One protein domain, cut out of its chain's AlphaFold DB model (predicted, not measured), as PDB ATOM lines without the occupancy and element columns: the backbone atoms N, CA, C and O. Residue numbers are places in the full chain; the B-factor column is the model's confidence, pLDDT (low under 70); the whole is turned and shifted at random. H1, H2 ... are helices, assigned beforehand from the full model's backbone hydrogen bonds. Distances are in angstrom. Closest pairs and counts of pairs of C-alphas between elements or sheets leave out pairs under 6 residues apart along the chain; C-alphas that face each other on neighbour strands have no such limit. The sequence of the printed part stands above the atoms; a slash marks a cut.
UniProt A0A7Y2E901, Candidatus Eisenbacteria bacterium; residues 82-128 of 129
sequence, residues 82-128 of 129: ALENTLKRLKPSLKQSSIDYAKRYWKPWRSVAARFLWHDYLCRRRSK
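What this domain is: This is residues 82 to 128 of the 129 residues of a protein of Candidatus Eisenbacteria bacterium (UniProt A0A7Y2E901). One long helix, H3, makes the longest axis of a flat little domain, and two short helices, H1 and H2, sit together on one side of it: H1 packs crosswise on the middle of H3, and H2 lies near its first end. The link between H1 and H2, residues 91 to 97, loops out on the side away from H3, and residues 123 to 128, of which 123 to 126 belong to H3, stick out past H1. The printed part has 47 residues with three named helices in the order H1, H2, H3 and no named strand; the class is all helix. It is compact, with a radius of gyration of the C-alphas of 10.8 A, and its C-alphas span 32 by 23 by 11 A.

Where its parts are: H3 is the longest helix, residues 110 to 126, 24.7 A from first to last C-alpha; it runs from C-alpha 110 at (242.468, 103.622, 128.499) to C-alpha 126 at (218.054, 102.380, 124.857). H1 is residues 82 to 90, 12.1 A long, and begins with C-alpha 82 at (230.507, 108.294, 121.516). H2 is residues 98 to 105, 10.4 A long.

How they stand to each other: H3 touches H1 with residues 114 to 121 alone, and the closest C-alphas are those of Leu 83 and Leu 117, 6.1 A apart. The lines of H1 and H3 are about perpendicular, at 81 degrees. H3 and H2 only just touch, with 3 pairs of C-alphas within 8 A, and H3 does so with residues 110 to 113 alone. Their closest C-alphas are those of Ala 102 and Arg 110, 5.9 A apart. H2 and H3 run opposite ways at a steep tilt of 48 degrees. H1 and H2 touch, with the closest C-alphas, those of Glu 84 and Ser 98, 5.2 A apart; they run the same way at a steep tilt of 64 degrees. The helix packing is mostly crossed: of the 3 pairs that touch, 0 are at a shallow tilt. In H1, H2 and H3 every backbone O i to N i+4 pair is within hydrogen-bond range.

The domain as a whole: The two C-alphas farthest apart are those of Pro 108 and Lys 128, at 33.3 A. Residues 123 to 128 stand free. The printed part has no cut; the link from H2 to H3 is tight, with 4 residues, and the link from H1 to H2 is short, with 7. The mean pLDDT of the printed part is 94.6, and residue 128 is under 70.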
ATOM      1  N   ALA A  82     231.215 108.807 120.348       97.06
ATOM      2  CA  ALA A  82     230.507 108.294 121.516       97.06
ATOM      3  C   ALA A  82     231.345 108.481 122.785       97.06
ATOM      4  O   ALA A  82     230.808 108.926 123.801       97.06
ATOM      5  N   LEU A  83     232.655 108.215 122.728       98.06
ATOM      6  CA  LEU A  83     233.562 108.477 123.848       98.06
ATOM      7  C   LEU A  83     233.644 109.973 124.175       98.06
ATOM      8  O   LEU A  83     233.514 110.352 125.341       98.06
ATOM      9  N   GLU A  84     233.789 110.817 123.152       97.62
ATOM     10  CA  GLU A  84     233.848 112.274 123.296       97.62
ATOM     11  C   GLU A  84     232.582 112.831 123.964       97.62
ATOM     12  O   GLU A  84     232.654 113.527 124.981       97.62
ATOM     13  N   ASN A  85     231.408 112.469 123.442       95.94
ATOM     14  CA  ASN A  85     230.125 112.945 123.952       95.94
ATOM     15  C   ASN A  85     229.822 112.404 125.351       95.94
ATOM     16  O   ASN A  85     229.312 113.137 126.200       95.94
ATOM     17  N   THR A  86     230.142 111.136 125.617       97.44
ATOM     18  CA  THR A  86     229.911 110.535 126.938       97.44
ATOM     19  C   THR A  86     230.774 111.216 127.990       97.44
ATOM     20  O   THR A  86     230.273 111.556 129.061       97.44
ATOM     21  N   LEU A  87     232.046 111.487 127.682       97.06
ATOM     22  CA  LEU A  87     232.929 112.168 128.617       97.06
ATOM     23  C   LEU A  87     232.496 113.615 128.871       97.06
ATOM     24  O   LEU A  87     232.396 114.005 130.033       97.06
ATOM     25  N   LYS A  88     232.184 114.388 127.822       95.94
ATOM     26  CA  LYS A  88     231.663 115.760 127.957       95.94
ATOM     27  C   LYS A  88     230.392 115.808 128.796       95.94
ATOM     28  O   LYS A  88     230.242 116.673 129.646       95.94
ATOM     29  N   ARG A  89     229.493 114.839 128.625       95.44
ATOM     30  CA  ARG A  89     228.273 114.741 129.433       95.44
ATOM     31  C   ARG A  89     228.568 114.413 130.901       95.44
ATOM     32  O   ARG A  89     227.928 114.972 131.783       95.44
ATOM     33  N   LEU A  90     229.499 113.497 131.177       95.44
ATOM     34  CA  LEU A  90     229.905 113.154 132.549       95.44
ATOM     35  C   LEU A  90     230.717 114.271 133.218       95.44
ATOM     36  O   LEU A  90     230.755 114.351 134.444       95.44
ATOM     37  N   LYS A  91     231.382 115.113 132.423       95.38
ATOM     38  CA  LYS A  91     232.198 116.240 132.878       95.38
ATOM     39  C   LYS A  91     231.910 117.487 132.032       95.38
ATOM     40  O   LYS A  91     232.733 117.839 131.192       95.38
ATOM     41  N   PRO A  92     230.784 118.188 132.265       93.38
ATOM     42  CA  PRO A  92     230.370 119.327 131.435       93.38
ATOM     43  C   PRO A  92     231.368 120.490 131.398       93.38
ATOM     44  O   PRO A  92     231.437 121.214 130.412       93.38
ATOM     45  N   SER A  93     232.170 120.663 132.453       94.81
ATOM     46  CA  SER A  93     233.221 121.685 132.532       94.81
ATOM     47  C   SER A  93     234.543 121.277 131.863       94.81
ATOM     48  O   SER A  93     235.505 122.048 131.872       94.81
ATOM     49  N   LEU A  94     234.623 120.069 131.292       94.00
ATOM     50  CA  LEU A  94     235.825 119.569 130.640       94.00
ATOM     51  C   LEU A  94     236.074 120.309 129.320       94.00
ATOM     52  O   LEU A  94     235.322 120.162 128.361       94.00
ATOM     53  N   LYS A  95     237.171 121.069 129.263       92.75
ATOM     54  CA  LYS A  95     237.581 121.810 128.057       92.75
ATOM     55  C   LYS A  95     238.441 120.991 127.092       92.75
ATOM     56  O   LYS A  95     238.435 121.253 125.896       92.75
ATOM     57  N   GLN A  96     239.208 120.034 127.610       93.94
ATOM     58  CA  GLN A  96     240.100 119.198 126.803       93.94
ATOM     59  C   GLN A  96     239.336 118.094 126.058       93.94
ATOM     60  O   GLN A  96     238.250 117.688 126.478       93.94
ATOM     61  N   SER A  97     239.939 117.571 124.991       96.12
ATOM     62  CA  SER A  97     239.398 116.427 124.258       96.12
ATOM     63  C   SER A  97     239.381 115.159 125.121       96.12
ATOM     64  O   SER A  97     240.147 115.015 126.085       96.12
ATOM     65  N   SER A  98     238.541 114.191 124.756       96.88
ATOM     66  CA  SER A  98     238.479 112.921 125.480       96.88
ATOM     67  C   SER A  98     239.764 112.108 125.406       96.88
ATOM     68  O   SER A  98     240.129 111.462 126.389       96.88
ATOM     69  N   ILE A  99     240.504 112.206 124.301       96.81
ATOM     70  CA  ILE A  99     241.806 111.553 124.178       96.81
ATOM     71  C   ILE A  99     242.842 112.169 125.122       96.81
ATOM     72  O   ILE A  99     243.595 111.425 125.750       96.81
ATOM     73  N   ASP A 100     242.867 113.494 125.283       97.25
ATOM     74  CA  ASP A 100     243.815 114.154 126.191       97.25
ATOM     75  C   ASP A 100     243.487 113.846 127.652       97.25
ATOM     76  O   ASP A 100     244.380 113.595 128.465       97.25
ATOM     77  N   TYR A 101     242.196 113.786 127.987       97.19
ATOM     78  CA  TYR A 101     241.746 113.315 129.293       97.19
ATOM     79  C   TYR A 101     242.170 111.864 129.552       97.19
ATOM     80  O   TYR A 101     242.791 111.574 130.576       97.19
ATOM     81  N   ALA A 102     241.904 110.961 128.607       97.50
ATOM     82  CA  ALA A 102     242.245 109.550 128.739       97.50
ATOM     83  C   ALA A 102     243.760 109.325 128.865       97.50
ATOM     84  O   ALA A 102     244.194 108.534 129.702       97.50
ATOM     85  N   LYS A 103     244.574 110.042 128.077       96.69
ATOM     86  CA  LYS A 103     246.044 110.006 128.168       96.69
ATOM     87  C   LYS A 103     246.542 110.399 129.558       96.69
ATOM     88  O   LYS A 103     247.453 109.752 130.065       96.69
ATOM     89  N   ARG A 104     245.952 111.436 130.161       96.88
ATOM     90  CA  ARG A 104     246.391 111.975 131.455       96.88
ATOM     91  C   ARG A 104     245.935 111.138 132.647       96.88
ATOM     92  O   ARG A 104     246.711 110.960 133.575       96.88
ATOM     93  N   TYR A 105     244.692 110.661 132.639       97.50
ATOM     94  CA  TYR A 105     244.068 110.105 133.845       97.50
ATOM     95  C   TYR A 105     243.829 108.599 133.799       97.50
ATOM     96  O   TYR A 105     243.627 107.993 134.846       97.50
ATOM     97  N   TRP A 106     243.828 107.988 132.611       97.62
ATOM     98  CA  TRP A 106     243.436 106.585 132.452       97.62
ATOM     99  C   TRP A 106     244.521 105.699 131.875       97.62
ATOM    100  O   TRP A 106     244.268 104.520 131.667       97.62
ATOM    101  N   LYS A 107     245.728 106.212 131.643       96.75
ATOM    102  CA  LYS A 107     246.885 105.354 131.380       96.75
ATOM    103  C   LYS A 107     247.196 104.521 132.644       96.75
ATOM    104  O   LYS A 107     247.181 105.099 133.729       96.75
ATOM    105  N   PRO A 108     247.480 103.205 132.551       97.19
ATOM    106  CA  PRO A 108     247.628 102.368 131.351       97.19
ATOM    107  C   PRO A 108     246.367 101.553 130.969       97.19
ATOM    108  O   PRO A 108     246.462 100.497 130.353       97.19
ATOM    109  N   TRP A 109     245.174 101.999 131.357       98.38
ATOM    110  CA  TRP A 109     243.898 101.280 131.223       98.38
ATOM    111  C   TRP A 109     242.873 102.012 130.344       98.38
ATOM    112  O   TRP A 109     241.659 101.862 130.523       98.38
ATOM    113  N   ARG A 110     243.335 102.800 129.366       98.56
ATOM    114  CA  ARG A 110     242.468 103.622 128.499       98.56
ATOM    115  C   ARG A 110     241.374 102.809 127.804       98.56
ATOM    116  O   ARG A 110     240.244 103.275 127.686       98.56
ATOM    117  N   SER A 111     241.670 101.571 127.418       98.69
ATOM    118  CA  SER A 111     240.697 100.680 126.783       98.69
ATOM    119  C   SER A 111     239.621 100.178 127.737       98.69
ATOM    120  O   SER A 111     238.490  99.939 127.317       98.69
ATOM    121  N   VAL A 112     239.954 100.011 129.018       98.31
ATOM    122  CA  VAL A 112     238.977  99.654 130.053       98.31
ATOM    123  C   VAL A 112     237.988 100.803 130.226       98.31
ATOM    124  O   VAL A 112     236.782 100.584 130.142       98.31
ATOM    125  N   ALA A 113     238.494 102.032 130.368       98.25
ATOM    126  CA  ALA A 113     237.662 103.227 130.469       98.25
ATOM    127  C   ALA A 113     236.768 103.412 129.230       98.25
ATOM    128  O   ALA A 113     235.565 103.627 129.374       98.25
ATOM    129  N   ALA A 114     237.318 103.244 128.020       98.50
ATOM    130  CA  ALA A 114     236.552 103.332 126.776       98.50
ATOM    131  C   ALA A 114     235.359 102.358 126.752       98.50
ATOM    132  O   ALA A 114     234.243 102.756 126.424       98.50
ATOM    133  N   ARG A 115     235.556 101.102 127.187       98.25
ATOM    134  CA  ARG A 115     234.468 100.113 127.274       98.25
ATOM    135  C   ARG A 115     233.356 100.534 128.234       98.25
ATOM    136  O   ARG A 115     232.187 100.367 127.894       98.25
ATOM    137  N   PHE A 116     233.692 101.105 129.391       98.00
ATOM    138  CA  PHE A 116     232.684 101.613 130.330       98.00
ATOM    139  C   PHE A 116     231.907 102.806 129.770       98.00
ATOM    140  O   PHE A 116     230.688 102.865 129.919       98.00
ATOM    141  N   LEU A 117     232.582 103.728 129.081       97.88
ATOM    142  CA  LEU A 117     231.907 104.863 128.452       97.88
ATOM    143  C   LEU A 117     230.965 104.418 127.331       97.88
ATOM    144  O   LEU A 117     229.834 104.892 127.267       97.88
ATOM    145  N   TRP A 118     231.377 103.469 126.486       97.75
ATOM    146  CA  TRP A 118     230.470 102.893 125.490       97.75
ATOM    147  C   TRP A 118     229.290 102.163 126.129       97.75
ATOM    148  O   TRP A 118     228.176 102.253 125.616       97.75
ATOM    149  N   HIS A 119     229.504 101.461 127.245       97.12
ATOM    150  CA  HIS A 119     228.412 100.823 127.975       97.12
ATOM    151  C   HIS A 119     227.381 101.854 128.460       97.12
ATOM    152  O   HIS A 119     226.196 101.703 128.162       97.12
ATOM    153  N   ASP A 120     227.812 102.940 129.113       96.38
ATOM    154  CA  ASP A 120     226.908 104.030 129.512       96.38
ATOM    155  C   ASP A 120     226.188 104.651 128.297       96.38
ATOM    156  O   ASP A 120     224.963 104.813 128.324       96.38
ATOM    157  N   TYR A 121     226.920 104.923 127.209       95.88
ATOM    158  CA  TYR A 121     226.358 105.464 125.970       95.88
ATOM    159  C   TYR A 121     225.221 104.589 125.420       95.88
ATOM    160  O   TYR A 121     224.145 105.089 125.077       95.88
ATOM    161  N   LEU A 122     225.430 103.268 125.365       95.25
ATOM    162  CA  LEU A 122     224.448 102.311 124.854       95.25
ATOM    163  C   LEU A 122     223.229 102.175 125.771       95.25
ATOM    164  O   LEU A 122     222.101 102.162 125.271       95.25
ATOM    165  N   CYS A 123     223.431 102.107 127.090       94.25
ATOM    166  CA  CYS A 123     222.340 102.005 128.061       94.25
ATOM    167  C   CYS A 123     221.396 103.213 127.979       94.25
ATOM    168  O   CYS A 123     220.179 103.049 127.966       94.25
ATOM    169  N   ARG A 124     221.939 104.423 127.817       89.69
ATOM    170  CA  ARG A 124     221.128 105.645 127.686       89.69
ATOM    171  C   ARG A 124     220.457 105.799 126.330       89.69
ATOM    172  O   ARG A 124     219.397 106.409 126.239       89.69
ATOM    173  N   ARG A 125     221.060 105.279 125.258       84.69
ATOM    174  CA  ARG A 125     220.408 105.282 123.941       84.69
ATOM    175  C   ARG A 125     219.163 104.397 123.943       84.69
ATOM    176  O   ARG A 125     218.180 104.748 123.305       84.69
ATOM    177  N   ARG A 126     219.200 103.285 124.684       79.50
ATOM    178  CA  ARG A 126     218.054 102.380 124.857       79.50
ATOM    179  C   ARG A 126     216.929 102.986 125.690       79.50
ATOM    180  O   ARG A 126     215.784 102.736 125.373       79.50
ATOM    181  N   SER A 127     217.231 103.804 126.699       70.81
ATOM    182  CA  SER A 127     216.199 104.452 127.527       70.81
ATOM    183  C   SER A 127     215.478 105.625 126.846       70.81
ATOM    184  O   SER A 127     214.600 106.225 127.452       70.81
ATOM    185  N   LYS A 128     215.913 106.030 125.646       60.44
ATOM    186  CA  LYS A 128     215.320 107.124 124.855       60.44
ATOM    187  C   LYS A 128     214.502 106.625 123.653       60.44
ATOM    188  O   LYS A 128     214.025 107.456 122.886       60.44
TER     189      LYS A 128